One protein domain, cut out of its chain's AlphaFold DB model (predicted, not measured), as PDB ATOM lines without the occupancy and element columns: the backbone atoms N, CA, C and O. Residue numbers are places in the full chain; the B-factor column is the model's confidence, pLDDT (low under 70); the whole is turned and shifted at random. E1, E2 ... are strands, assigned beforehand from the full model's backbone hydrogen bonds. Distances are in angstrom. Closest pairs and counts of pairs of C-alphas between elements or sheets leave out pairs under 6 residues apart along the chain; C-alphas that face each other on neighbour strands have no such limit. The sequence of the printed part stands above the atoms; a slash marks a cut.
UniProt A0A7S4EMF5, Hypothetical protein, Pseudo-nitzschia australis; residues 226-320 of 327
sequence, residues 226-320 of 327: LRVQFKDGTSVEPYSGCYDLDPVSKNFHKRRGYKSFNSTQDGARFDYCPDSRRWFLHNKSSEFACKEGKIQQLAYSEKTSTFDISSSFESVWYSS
ATOM      1  N   LEU A 226     166.181 172.945 156.160       90.31
ATOM      2  CA  LEU A 226     164.771 172.588 156.166       90.31
ATOM      3  C   LEU A 226     163.932 173.828 156.458       90.31
ATOM      4  O   LEU A 226     164.399 174.761 157.117       90.31
ATOM      5  N   ARG A 227     162.703 173.854 155.951       91.06
ATOM      6  CA  ARG A 227     161.716 174.889 156.258       91.06
ATOM      7  C   ARG A 227     160.611 174.249 157.080       91.06
ATOM      8  O   ARG A 227     159.996 173.298 156.621       91.06
ATOM      9  N   VAL A 228     160.359 174.792 158.262       91.00
ATOM     10  CA  VAL A 228     159.261 174.364 159.130       91.00
ATOM     11  C   VAL A 228     158.184 175.428 159.121       91.00
ATOM     12  O   VAL A 228     158.480 176.619 159.229       91.00
ATOM     13  N   GLN A 229     156.939 174.992 159.002       91.56
ATOM     14  CA  GLN A 229     155.770 175.844 159.128       91.56
ATOM     15  C   GLN A 229     154.796 175.173 160.087       91.56
ATOM     16  O   GLN A 229     154.264 174.110 159.786       91.56
ATOM     17  N   PHE A 230     154.606 175.787 161.249       90.25
ATOM     18  CA  PHE A 230     153.596 175.353 162.205       90.25
ATOM     19  C   PHE A 230     152.249 175.974 161.858       90.25
ATOM     20  O   PHE A 230     152.178 176.983 161.155       90.25
ATOM     21  N   LYS A 231     151.174 175.368 162.360       90.81
ATOM     22  CA  LYS A 231     149.826 175.890 162.169       90.81
ATOM     23  C   LYS A 231     149.640 177.217 162.911       90.81
ATOM     24  O   LYS A 231     150.029 177.340 164.078       90.81
ATOM     25  N   ASP A 232     148.993 178.171 162.248       92.75
ATOM     26  CA  ASP A 232     148.644 179.471 162.824       92.75
ATOM     27  C   ASP A 232     147.800 179.307 164.104       92.75
ATOM     28  O   ASP A 232     146.926 178.436 164.195       92.75
ATOM     29  N   GLY A 233     148.062 180.142 165.109       89.69
ATOM     30  CA  GLY A 233     147.402 180.122 166.414       89.69
ATOM     31  C   GLY A 233     147.974 179.109 167.411       89.69
ATOM     32  O   GLY A 233     147.512 179.052 168.553       89.69
ATOM     33  N   THR A 234     148.977 178.312 167.028       89.62
ATOM     34  CA  THR A 234     149.670 177.412 167.960       89.62
ATOM     35  C   THR A 234     150.743 178.155 168.758       89.62
ATOM     36  O   THR A 234     151.372 179.099 168.288       89.62
ATOM     37  N   SER A 235     151.039 177.685 169.975       89.38
ATOM     38  CA  SER A 235     152.108 178.278 170.806       89.38
ATOM     39  C   SER A 235     153.520 178.167 170.208       89.38
ATOM     40  O   SER A 235     154.457 178.762 170.743       89.38
ATOM     41  N   VAL A 236     153.675 177.402 169.123       91.06
ATOM     42  CA  VAL A 236     154.943 177.211 168.415       91.06
ATOM     43  C   VAL A 236     155.003 177.936 167.068       91.06
ATOM     44  O   VAL A 236     156.056 177.931 166.436       91.06
ATOM     45  N   GLU A 237     153.920 178.595 166.647       91.50
ATOM     46  CA  GLU A 237     153.863 179.396 165.420       91.50
ATOM     47  C   GLU A 237     155.068 180.348 165.252       91.50
ATOM     48  O   GLU A 237     155.648 180.350 164.160       91.50
ATOM     49  N   PRO A 238     155.551 181.060 166.302       92.12
ATOM     50  CA  PRO A 238     156.708 181.957 166.187       92.12
ATOM     51  C   PRO A 238     158.026 181.267 165.807       92.12
ATOM     52  O   PRO A 238     158.986 181.939 165.433       92.12
ATOM     53  N   TYR A 239     158.088 179.937 165.907       91.94
ATOM     54  CA  TYR A 239     159.250 179.134 165.532       91.94
ATOM     55  C   TYR A 239     159.167 178.605 164.091       91.94
ATOM     56  O   TYR A 239     160.022 177.820 163.674       91.94
ATOM     57  N   SER A 240     158.173 179.021 163.303       91.88
ATOM     58  CA  SER A 240     158.145 178.757 161.862       91.88
ATOM     59  C   SER A 240     159.306 179.475 161.166       91.88
ATOM     60  O   SER A 240     159.596 180.636 161.449       91.88
ATOM     61  N   GLY A 241     159.993 178.803 160.243       92.38
ATOM     62  CA  GLY A 241     161.139 179.381 159.545       92.38
ATOM     63  C   GLY A 241     162.089 178.353 158.941       92.38
ATOM     64  O   GLY A 241     161.811 177.157 158.896       92.38
ATOM     65  N   CYS A 242     163.232 178.837 158.455       92.75
ATOM     66  CA  CYS A 242     164.304 177.987 157.947       92.75
ATOM     67  C   CYS A 242     165.244 177.572 159.081       92.75
ATOM     68  O   CYS A 242     165.621 178.399 159.914       92.75
ATOM     69  N   TYR A 243     165.669 176.315 159.071       92.88
ATOM     70  CA  TYR A 243     166.652 175.772 159.992       92.88
ATOM     71  C   TYR A 243     167.813 175.174 159.209       92.88
ATOM     72  O   TYR A 243     167.608 174.384 158.289       92.88
ATOM     73  N   ASP A 244     169.028 175.536 159.602       93.00
ATOM     74  CA  ASP A 244     170.258 175.027 159.011       93.00
ATOM     75  C   ASP A 244     170.831 173.903 159.868       93.00
ATOM     76  O   ASP A 244     170.795 173.955 161.101       93.00
ATOM     77  N   LEU A 245     171.411 172.909 159.202       91.25
ATOM     78  CA  LEU A 245     172.182 171.846 159.832       91.25
ATOM     79  C   LEU A 245     173.266 172.468 160.719       91.25
ATOM     80  O   LEU A 245     174.129 173.204 160.237       91.25
ATOM     81  N   ASP A 246     173.250 172.179 162.017       90.69
ATOM     82  CA  ASP A 246     174.225 172.734 162.948       90.69
ATOM     83  C   ASP A 246     175.534 171.924 162.894       90.69
ATOM     84  O   ASP A 246     175.573 170.784 163.374       90.69
ATOM     85  N   PRO A 247     176.638 172.477 162.345       85.50
ATOM     86  CA  PRO A 247     177.896 171.742 162.230       85.50
ATOM     87  C   PRO A 247     178.569 171.515 163.586       85.50
ATOM     88  O   PRO A 247     179.411 170.627 163.702       85.50
ATOM     89  N   VAL A 248     178.208 172.317 164.596       83.19
ATOM     90  CA  VAL A 248     178.777 172.266 165.951       83.19
ATOM     91  C   VAL A 248     178.015 171.283 166.840       83.19
ATOM     92  O   VAL A 248     178.522 170.911 167.897       83.19
ATOM     93  N   SER A 249     176.836 170.821 166.404       78.12
ATOM     94  CA  SER A 249     176.037 169.833 167.121       78.12
ATOM     95  C   SER A 249     176.841 168.552 167.345       78.12
ATOM     96  O   SER A 249     176.979 167.710 166.453       78.12
ATOM     97  N   LYS A 250     177.411 168.415 168.545       64.62
ATOM     98  CA  LYS A 250     178.073 167.196 169.008       64.62
ATOM     99  C   LYS A 250     176.994 166.233 169.468       64.62
ATOM    100  O   LYS A 250     176.765 166.084 170.662       64.62
ATOM    101  N   ASN A 251     176.323 165.598 168.523       60.47
ATOM    102  CA  ASN A 251     175.229 164.709 168.864       60.47
ATOM    103  C   ASN A 251     175.633 163.234 168.794       60.47
ATOM    104  O   ASN A 251     176.443 162.780 167.977       60.47
ATOM    105  N   PHE A 252     175.036 162.500 169.728       61.94
ATOM    106  CA  PHE A 252     175.123 161.061 169.892       61.94
ATOM    107  C   PHE A 252     174.667 160.349 168.608       61.94
ATOM    108  O   PHE A 252     173.681 160.726 167.978       61.94
ATOM    109  N   HIS A 253     175.398 159.304 168.206       67.38
ATOM    110  CA  HIS A 253     175.092 158.474 167.032       67.38
ATOM    111  C   HIS A 253     175.071 159.194 165.670       67.38
ATOM    112  O   HIS A 253     174.344 158.771 164.778       67.38
ATOM    113  N   LYS A 254     175.905 160.226 165.470       74.62
ATOM    114  CA  LYS A 254     176.113 160.929 164.181       74.62
ATOM    115  C   LYS A 254     174.929 161.767 163.671       74.62
ATOM    116  O   LYS A 254     175.096 162.453 162.663       74.62
ATOM    117  N   ARG A 255     173.765 161.741 164.329       82.94
ATOM    118  CA  ARG A 255     172.613 162.595 163.982       82.94
ATOM    119  C   ARG A 255     172.971 164.035 164.271       82.94
ATOM    120  O   ARG A 255     173.565 164.294 165.306       82.94
ATOM    121  N   ARG A 256     172.648 164.968 163.386       87.50
ATOM    122  CA  ARG A 256     172.949 166.388 163.597       87.50
ATOM    123  C   ARG A 256     171.676 167.141 163.940       87.50
ATOM    124  O   ARG A 256     170.597 166.775 163.495       87.50
ATOM    125  N   GLY A 257     171.834 168.153 164.782       90.81
ATOM    126  CA  GLY A 257     170.747 169.063 165.110       90.81
ATOM    127  C   GLY A 257     170.576 170.123 164.030       90.81
ATOM    128  O   GLY A 257     171.488 170.350 163.233       90.81
ATOM    129  N   TYR A 258     169.437 170.801 164.047       92.75
ATOM    130  CA  TYR A 258     169.126 171.907 163.145       92.75
ATOM    131  C   TYR A 258     168.850 173.161 163.960       92.75
ATOM    132  O   TYR A 258     168.078 173.116 164.913       92.75
ATOM    133  N   LYS A 259     169.467 174.285 163.603       93.06
ATOM    134  CA  LYS A 259     169.308 175.568 164.301       93.06
ATOM    135  C   LYS A 259     168.585 176.574 163.419       93.06
ATOM    136  O   LYS A 259     168.835 176.611 162.217       93.06
ATOM    137  N   SER A 260     167.728 177.403 164.011       93.75
ATOM    138  CA  SER A 260     167.025 178.441 163.256       93.75
ATOM    139  C   SER A 260     168.000 179.390 162.544       93.75
ATOM    140  O   SER A 260     169.071 179.741 163.058       93.75
ATOM    141  N   PHE A 261     167.640 179.794 161.327       89.38
ATOM    142  CA  PHE A 261     168.453 180.662 160.485       89.38
ATOM    143  C   PHE A 261     168.402 182.116 160.976       89.38
ATOM    144  O   PHE A 261     167.447 182.833 160.711       89.38
ATOM    145  N   ASN A 262     169.444 182.532 161.700       72.56
ATOM    146  CA  ASN A 262     169.956 183.898 161.914       72.56
ATOM    147  C   ASN A 262     169.007 185.107 162.152       72.56
ATOM    148  O   ASN A 262     169.521 186.224 162.155       72.56
ATOM    149  N   SER A 263     167.693 184.974 162.393       53.97
ATOM    150  CA  SER A 263     166.820 186.166 162.503       53.97
ATOM    151  C   SER A 263     165.673 186.142 163.518       53.97
ATOM    152  O   SER A 263     164.938 187.125 163.578       53.97
ATOM    153  N   THR A 264     165.492 185.104 164.333       58.19
ATOM    154  CA  THR A 264     164.481 185.139 165.405       58.19
ATOM    155  C   THR A 264     165.152 185.367 166.759       58.19
ATOM    156  O   THR A 264     166.082 184.648 167.128       58.19
ATOM    157  N   GLN A 265     164.711 186.397 167.498       62.12
ATOM    158  CA  GLN A 265     165.122 186.618 168.898       62.12
ATOM    159  C   GLN A 265     164.834 185.371 169.755       62.12
ATOM    160  O   GLN A 265     165.629 185.036 170.632       62.12
ATOM    161  N   ASP A 266     163.794 184.616 169.395       72.19
ATOM    162  CA  ASP A 266     163.445 183.309 169.945       72.19
ATOM    163  C   ASP A 266     163.964 182.179 169.046       72.19
ATOM    164  O   ASP A 266     163.218 181.469 168.370       72.19
ATOM    165  N   GLY A 267     165.287 182.036 168.981       85.38
ATOM    166  CA  GLY A 267     165.896 180.938 168.238       85.38
ATOM    167  C   GLY A 267     165.462 179.584 168.805       85.38
ATOM    168  O   GLY A 267     165.529 179.364 170.017       85.38
ATOM    169  N   ALA A 268     165.068 178.660 167.934       92.81
ATOM    170  CA  ALA A 268     164.808 177.277 168.303       92.81
ATOM    171  C   ALA A 268     165.773 176.325 167.602       92.81
ATOM    172  O   ALA A 268     166.457 176.670 166.630       92.81
ATOM    173  N   ARG A 269     165.841 175.118 168.147       92.69
ATOM    174  CA  ARG A 269     166.696 174.049 167.669       92.69
ATOM    175  C   ARG A 269     165.928 172.740 167.669       92.69
ATOM    176  O   ARG A 269     165.144 172.478 168.581       92.69
ATOM    177  N   PHE A 270     166.195 171.936 166.652       93.12
ATOM    178  CA  PHE A 270     165.821 170.539 166.626       93.12
ATOM    179  C   PHE A 270     167.010 169.669 166.992       93.12
ATOM    180  O   PHE A 270     168.062 169.768 166.361       93.12
ATOM    181  N   ASP A 271     166.821 168.779 167.954       92.19
ATOM    182  CA  ASP A 271     167.794 167.754 168.308       92.19
ATOM    183  C   ASP A 271     167.089 166.413 168.503       92.19
ATOM    184  O   ASP A 271     165.951 166.335 168.973       92.19
ATOM    185  N   TYR A 272     167.782 165.339 168.139       90.75
ATOM    186  CA  TYR A 272     167.294 163.984 168.341       90.75
ATOM    187  C   TYR A 272     167.770 163.433 169.680       90.75
ATOM    188  O   TYR A 272     168.966 163.492 169.983       90.75
ATOM    189  N   CYS A 273     166.857 162.815 170.430       89.62
ATOM    190  CA  CYS A 273     167.196 162.122 171.660       89.62
ATOM    191  C   CYS A 273     167.156 160.593 171.520       89.62
ATOM    192  O   CYS A 273     166.092 160.042 171.209       89.62
ATOM    193  N   PRO A 274     168.278 159.882 171.768       87.56
ATOM    194  CA  PRO A 274     168.352 158.433 171.602       87.56
ATOM    195  C   PRO A 274     167.523 157.666 172.634       87.56
ATOM    196  O   PRO A 274     166.878 156.690 172.259       87.56
ATOM    197  N   ASP A 275     167.481 158.131 173.884       89.06
ATOM    198  CA  ASP A 275     166.817 157.410 174.979       89.06
ATOM    199  C   ASP A 275     165.300 157.335 174.771       89.06
ATOM    200  O   ASP A 275     164.679 156.283 174.927       89.06
ATOM    201  N   SER A 276     164.693 158.438 174.329       90.50
ATOM    202  CA  SER A 276     163.263 158.493 174.021       90.50
ATOM    203  C   SER A 276     162.932 158.116 172.577       90.50
ATOM    204  O   SER A 276     161.754 157.928 172.265       90.50
ATOM    205  N   ARG A 277     163.946 158.030 171.704       91.44
ATOM    206  CA  ARG A 277     163.838 157.850 170.249       91.44
ATOM    207  C   ARG A 277     162.942 158.888 169.570       91.44
ATOM    208  O   ARG A 277     162.019 158.526 168.851       91.44
ATOM    209  N   ARG A 278     163.144 160.176 169.851       92.38
ATOM    210  CA  ARG A 278     162.286 161.268 169.341       92.38
ATOM    211  C   ARG A 278     163.110 162.481 168.939       92.38
ATOM    212  O   ARG A 278     164.167 162.725 169.522       92.38
ATOM    213  N   TRP A 279     162.595 163.255 167.994       92.62
ATOM    214  CA  TRP A 279     163.056 164.611 167.728       92.62
ATOM    215  C   TRP A 279     162.369 165.589 168.672       92.62
ATOM    216  O   TRP A 279     161.187 165.445 168.975       92.62
ATOM    217  N   PHE A 280     163.112 166.586 169.137       92.94
ATOM    218  CA  PHE A 280     162.610 167.635 170.013       92.94
ATOM    219  C   PHE A 280     162.886 168.992 169.397       92.94
ATOM    220  O   PHE A 280     164.019 169.271 169.018       92.94
ATOM    221  N   LEU A 281     161.863 169.840 169.378       93.75
ATOM    222  CA  LEU A 281     162.004 171.276 169.203       93.75
ATOM    223  C   LEU A 281     162.171 171.906 170.585       93.75
ATOM    224  O   LEU A 281     161.328 171.710 171.464       93.75
ATOM    225  N   HIS A 282     163.224 172.685 170.784       92.56
ATOM    226  CA  HIS A 282     163.466 173.387 172.041       92.56
ATOM    227  C   HIS A 282     164.080 174.765 171.809       92.56
ATOM    228  O   HIS A 282     164.597 175.072 170.734       92.56
ATOM    229  N   ASN A 283     164.030 175.608 172.837       90.88
ATOM    230  CA  ASN A 283     164.639 176.933 172.786       90.88
ATOM    231  C   ASN A 283     166.182 176.823 172.749       90.88
ATOM    232  O   ASN A 283     166.773 175.940 173.380       90.88
ATOM    233  N   LYS A 284     166.835 177.744 172.029       84.00
ATOM    234  CA  LYS A 284     168.295 177.873 171.881       84.00
ATOM    235  C   LYS A 284     169.056 177.979 173.209       84.00
ATOM    236  O   LYS A 284     170.243 177.670 173.235       84.00
ATOM    237  N   SER A 285     168.409 178.414 174.291       80.62
ATOM    238  CA  SER A 285     169.036 178.514 175.617       80.62
ATOM    239  C   SER A 285     169.383 177.160 176.257       80.62
ATOM    240  O   SER A 285     170.199 177.137 177.178       80.62
ATOM    241  N   SER A 286     168.828 176.046 175.764       77.50
ATOM    242  CA  SER A 286     169.203 174.703 176.224       77.50
ATOM    243  C   SER A 286     170.442 174.192 175.494       77.50
ATOM    244  O   SER A 286     170.436 174.084 174.268       77.50
ATOM    245  N   GLU A 287     171.468 173.776 176.238       75.12
ATOM    246  CA  GLU A 287     172.598 173.033 175.663       75.12
ATOM    247  C   GLU A 287     172.227 171.593 175.261       75.12
ATOM    248  O   GLU A 287     172.933 171.002 174.448       75.12
ATOM    249  N   PHE A 288     171.147 171.011 175.808       75.38
ATOM    250  CA  PHE A 288     170.798 169.604 175.573       75.38
ATOM    251  C   PHE A 288     169.285 169.361 175.548       75.38
ATOM    252  O   PHE A 288     168.609 169.511 176.565       75.38
ATOM    253  N   ALA A 289     168.766 168.863 174.425       74.75
ATOM    254  CA  ALA A 289     167.366 168.444 174.301       74.75
ATOM    255  C   ALA A 289     166.986 167.229 175.169       74.75
ATOM    256  O   ALA A 289     165.827 167.076 175.551       74.75
ATOM    257  N   CYS A 290     167.965 166.372 175.477       81.44
ATOM    258  CA  CYS A 290     167.757 165.085 176.145       81.44
ATOM    259  C   CYS A 290     167.675 165.126 177.668       81.44
ATOM    260  O   CYS A 290     167.341 164.115 178.278       81.44
ATOM    261  N   LYS A 291     168.040 166.238 178.314       80.19
ATOM    262  CA  LYS A 291     167.995 166.280 179.776       80.19
ATOM    263  C   LYS A 291     166.538 166.380 180.211       80.19
ATOM    264  O   LYS A 291     165.862 167.353 179.889       80.19
ATOM    265  N   GLU A 292     166.069 165.366 180.933       64.25
ATOM    266  CA  GLU A 292     164.735 165.353 181.525       64.25
ATOM    267  C   GLU A 292     164.575 166.554 182.466       64.25
ATOM    268  O   GLU A 292     165.098 166.603 183.578       64.25
ATOM    269  N   GLY A 293     163.883 167.573 181.966       63.81
ATOM    270  CA  GLY A 293     163.644 168.839 182.639       63.81
ATOM    271  C   GLY A 293     162.745 169.688 181.752       63.81
ATOM    272  O   GLY A 293     163.211 170.339 180.823       63.81
ATOM    273  N   LYS A 294     161.435 169.654 182.023       60.41
ATOM    274  CA  LYS A 294     160.328 170.169 181.183       60.41
ATOM    275  C   LYS A 294     160.415 171.640 180.739       60.41
ATOM    276  O   LYS A 294     159.545 172.100 180.013       60.41
ATOM    277  N   ILE A 295     161.403 172.407 181.187       60.81
ATOM    278  CA  ILE A 295     161.333 173.873 181.179       60.81
ATOM    279  C   ILE A 295     161.608 174.470 179.784       60.81
ATOM    280  O   ILE A 295     161.259 175.622 179.547       60.81
ATOM    281  N   GLN A 296     162.183 173.717 178.836       80.50
ATOM    282  CA  GLN A 296     162.622 174.293 177.549       80.50
ATOM    283  C   GLN A 296     162.211 173.511 176.294       80.50
ATOM    284  O   GLN A 296     162.533 173.940 175.185       80.50
ATOM    285  N   GLN A 297     161.485 172.400 176.439       89.81
ATOM    286  CA  GLN A 297     160.909 171.686 175.297       89.81
ATOM    287  C   GLN A 297     159.704 172.473 174.775       89.81
ATOM    288  O   GLN A 297     158.934 173.011 175.562       89.81
ATOM    289  N   LEU A 298     159.559 172.567 173.457       91.88
ATOM    290  CA  LEU A 298     158.454 173.254 172.787       91.88
ATOM    291  C   LEU A 298     157.513 172.218 172.174       91.88
ATOM    292  O   LEU A 298     156.332 172.184 172.521       91.88
ATOM    293  N   ALA A 299     158.068 171.314 171.369       93.00
ATOM    294  CA  ALA A 299     157.358 170.202 170.753       93.00
ATOM    295  C   ALA A 299     158.257 168.964 170.641       93.00
ATOM    296  O   ALA A 299     159.483 169.064 170.743       93.00
ATOM    297  N   TYR A 300     157.656 167.797 170.428       93.12
ATOM    298  CA  TYR A 300     158.379 166.548 170.199       93.12
ATOM    299  C   TYR A 300     157.664 165.659 169.179       93.12
ATOM    300  O   TYR A 300     156.435 165.624 169.139       93.12
ATOM    301  N   SER A 301     158.431 164.926 168.374       93.31
ATOM    302  CA  SER A 301     157.895 163.992 167.382       93.31
ATOM    303  C   SER A 301     157.352 162.720 168.037       93.31
ATOM    304  O   SER A 301     157.671 162.378 169.188       93.31
ATOM    305  N   GLU A 302     156.599 161.935 167.274       93.12
ATOM    306  CA  GLU A 302     156.394 160.523 167.572       93.12
ATOM    307  C   GLU A 302     157.738 159.769 167.677       93.12
ATOM    308  O   GLU A 302     158.797 160.248 167.248       93.12
ATOM    309  N   LYS A 303     157.720 158.595 168.325       92.44
ATOM    310  CA  LYS A 303     158.899 157.735 168.406       92.44
ATOM    311  C   LYS A 303     159.326 157.333 166.999       92.44
ATOM    312  O   LYS A 303     158.594 156.635 166.310       92.44
ATOM    313  N   THR A 304     160.545 157.685 166.624       88.19
ATOM    314  CA  THR A 304     161.113 157.349 165.325       88.19
ATOM    315  C   THR A 304     162.521 156.781 165.468       88.19
ATOM    316  O   THR A 304     163.290 157.142 166.356       88.19
ATOM    317  N   SER A 305     162.865 155.833 164.598       80.31
ATOM    318  CA  SER A 305     164.248 155.397 164.367       80.31
ATOM    319  C   SER A 305     164.881 156.064 163.152       80.31
ATOM    320  O   SER A 305     166.064 155.831 162.907       80.31
ATOM    321  N   THR A 306     164.144 156.888 162.410       78.06
ATOM    322  CA  THR A 306     164.656 157.557 161.214       78.06
ATOM    323  C   THR A 306     165.749 158.542 161.583       78.06
ATOM    324  O   THR A 306     165.728 159.119 162.667       78.06
ATOM    325  N   PHE A 307     166.788 158.621 160.755       75.50
ATOM    326  CA  PHE A 307     168.002 159.351 161.100       75.50
ATOM    327  C   PHE A 307     167.918 160.844 160.817       75.50
ATOM    328  O   PHE A 307     168.517 161.617 161.564       75.50
ATOM    329  N   ASP A 308     167.229 161.220 159.744       81.06
ATOM    330  CA  ASP A 308     166.948 162.608 159.402       81.06
ATOM    331  C   ASP A 308     165.632 163.037 160.070       81.06
ATOM    332  O   ASP A 308     164.819 162.208 160.488       81.06
ATOM    333  N   ILE A 309     165.467 164.338 160.259       86.44
ATOM    334  CA  ILE A 309     164.266 164.912 160.855       86.44
ATOM    335  C   ILE A 309     163.120 164.978 159.852       86.44
ATOM    336  O   ILE A 309     161.963 164.952 160.265       86.44
ATOM    337  N   SER A 310     163.394 165.040 158.551       82.44
ATOM    338  CA  SER A 310     162.338 165.250 157.562       82.44
ATOM    339  C   SER A 310     161.335 164.094 157.483       82.44
ATOM    340  O   SER A 310     160.138 164.354 157.454       82.44
ATOM    341  N   SER A 311     161.759 162.849 157.697       78.94
ATOM    342  CA  SER A 311     160.852 161.696 157.860       78.94
ATOM    343  C   SER A 311     159.957 161.769 159.095       78.94
ATOM    344  O   SER A 311     159.018 160.992 159.231       78.94
ATOM    345  N   SER A 312     160.230 162.682 160.030       85.75
ATOM    346  CA  SER A 312     159.320 162.948 161.142       85.75
ATOM    347  C   SER A 312     158.300 164.044 160.836       85.75
ATOM    348  O   SER A 312     157.395 164.232 161.642       85.75
ATOM    349  N   PHE A 313     158.372 164.746 159.703       82.62
ATOM    350  CA  PHE A 313     157.386 165.776 159.343       82.62
ATOM    351  C   PHE A 313     156.012 165.205 159.006       82.62
ATOM    352  O   PHE A 313     155.008 165.849 159.289       82.62
ATOM    353  N   GLU A 314     155.965 163.991 158.465       80.94
ATOM    354  CA  GLU A 314     154.705 163.277 158.236       80.94
ATOM    355  C   GLU A 314     154.150 162.643 159.520       80.94
ATOM    356  O   GLU A 314     152.966 162.318 159.607       80.94
ATOM    357  N   SER A 315     155.001 162.477 160.538       86.62
ATOM    358  CA  SER A 315     154.594 161.941 161.836       86.62
ATOM    359  C   SER A 315     153.904 163.000 162.695       86.62
ATOM    360  O   SER A 315     154.106 164.202 162.527       86.62
ATOM    361  N   VAL A 316     153.113 162.556 163.672       90.06
ATOM    362  CA  VAL A 316     152.441 163.472 164.598       90.06
ATOM    363  C   VAL A 316     153.466 164.127 165.529       90.06
ATOM    364  O   VAL A 316     154.252 163.448 166.197       90.06
ATOM    365  N   TRP A 317     153.418 165.457 165.619       91.62
ATOM    366  CA  TRP A 317     154.155 166.241 166.607       91.62
ATOM    367  C   TRP A 317     153.241 166.667 167.747       91.62
ATOM    368  O   TRP A 317     152.087 167.027 167.536       91.62
ATOM    369  N   TYR A 318     153.773 166.645 168.964       90.19
ATOM    370  CA  TYR A 318     153.036 166.954 170.186       90.19
ATOM    371  C   TYR A 318     153.616 168.183 170.871       90.19
ATOM    372  O   TYR A 318     154.838 168.326 170.980       90.19
ATOM    373  N   SER A 319     152.745 169.042 171.402       89.25
ATOM    374  CA  SER A 319     153.178 170.171 172.224       89.25
ATOM    375  C   SER A 319     153.628 169.681 173.598       89.25
ATOM    376  O   SER A 319     152.980 168.864 174.248       89.25
ATOM    377  N   SER A 320     154.731 170.229 174.095       82.69
ATOM    378  CA  SER A 320     155.208 169.971 175.462       82.69
ATOM    379  C   SER A 320     154.264 170.501 176.553       82.69
ATOM    380  O   SER A 320     154.246 169.965 177.663       82.69
TER     381      SER A 320
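What this domain is: This is residues 226 to 320 of the 327 residues of the protein "Hypothetical protein" of Pseudo-nitzschia australis (UniProt A0A7S4EMF5). With little regular structure, the domain is one sheet of short strands curled like part of a barrel, with long loops between them. The order E1 E2 E3 E4 E5 E6 E7 is a meander, each strand the antiparallel neighbour of the one before. The printed part has 95 residues, 31 in seven named strands, class all strand; it is compact, radius of gyration of the C-alphas 12.1 A, spans 33 by 27 by 26 A.

How they stand to each other: Edge strand E1, residues 226 to 228, forms a hairpin with E2, residues 241 to 245; N 226 and O 243 are 2.9 A apart. E3, residues 258 to 260, follows, with N 259 and O 244 2.9 A apart. E4, residues 268 to 273, and E5, residues 278 to 283, form a hairpin, with N 271 and O 280 3.0 A apart. E6, residues 297 to 301, and edge strand E7, residues 317 to 319, have N 300 and O 318 2.9 A apart.

Where its parts are: E1 begins at C-alpha 226 (164.771, 172.588, 156.166); E7 ends at C-alpha 319 (153.178, 170.171, 172.224). E5 is 16.2 A long from first to last C-alpha.

The domain as a whole: The printed part has no cut. Link E6 to E7 is long, 15 residues. Residues 250 to 253, 263 to 265 and 292 to 295 have pLDDT under 70.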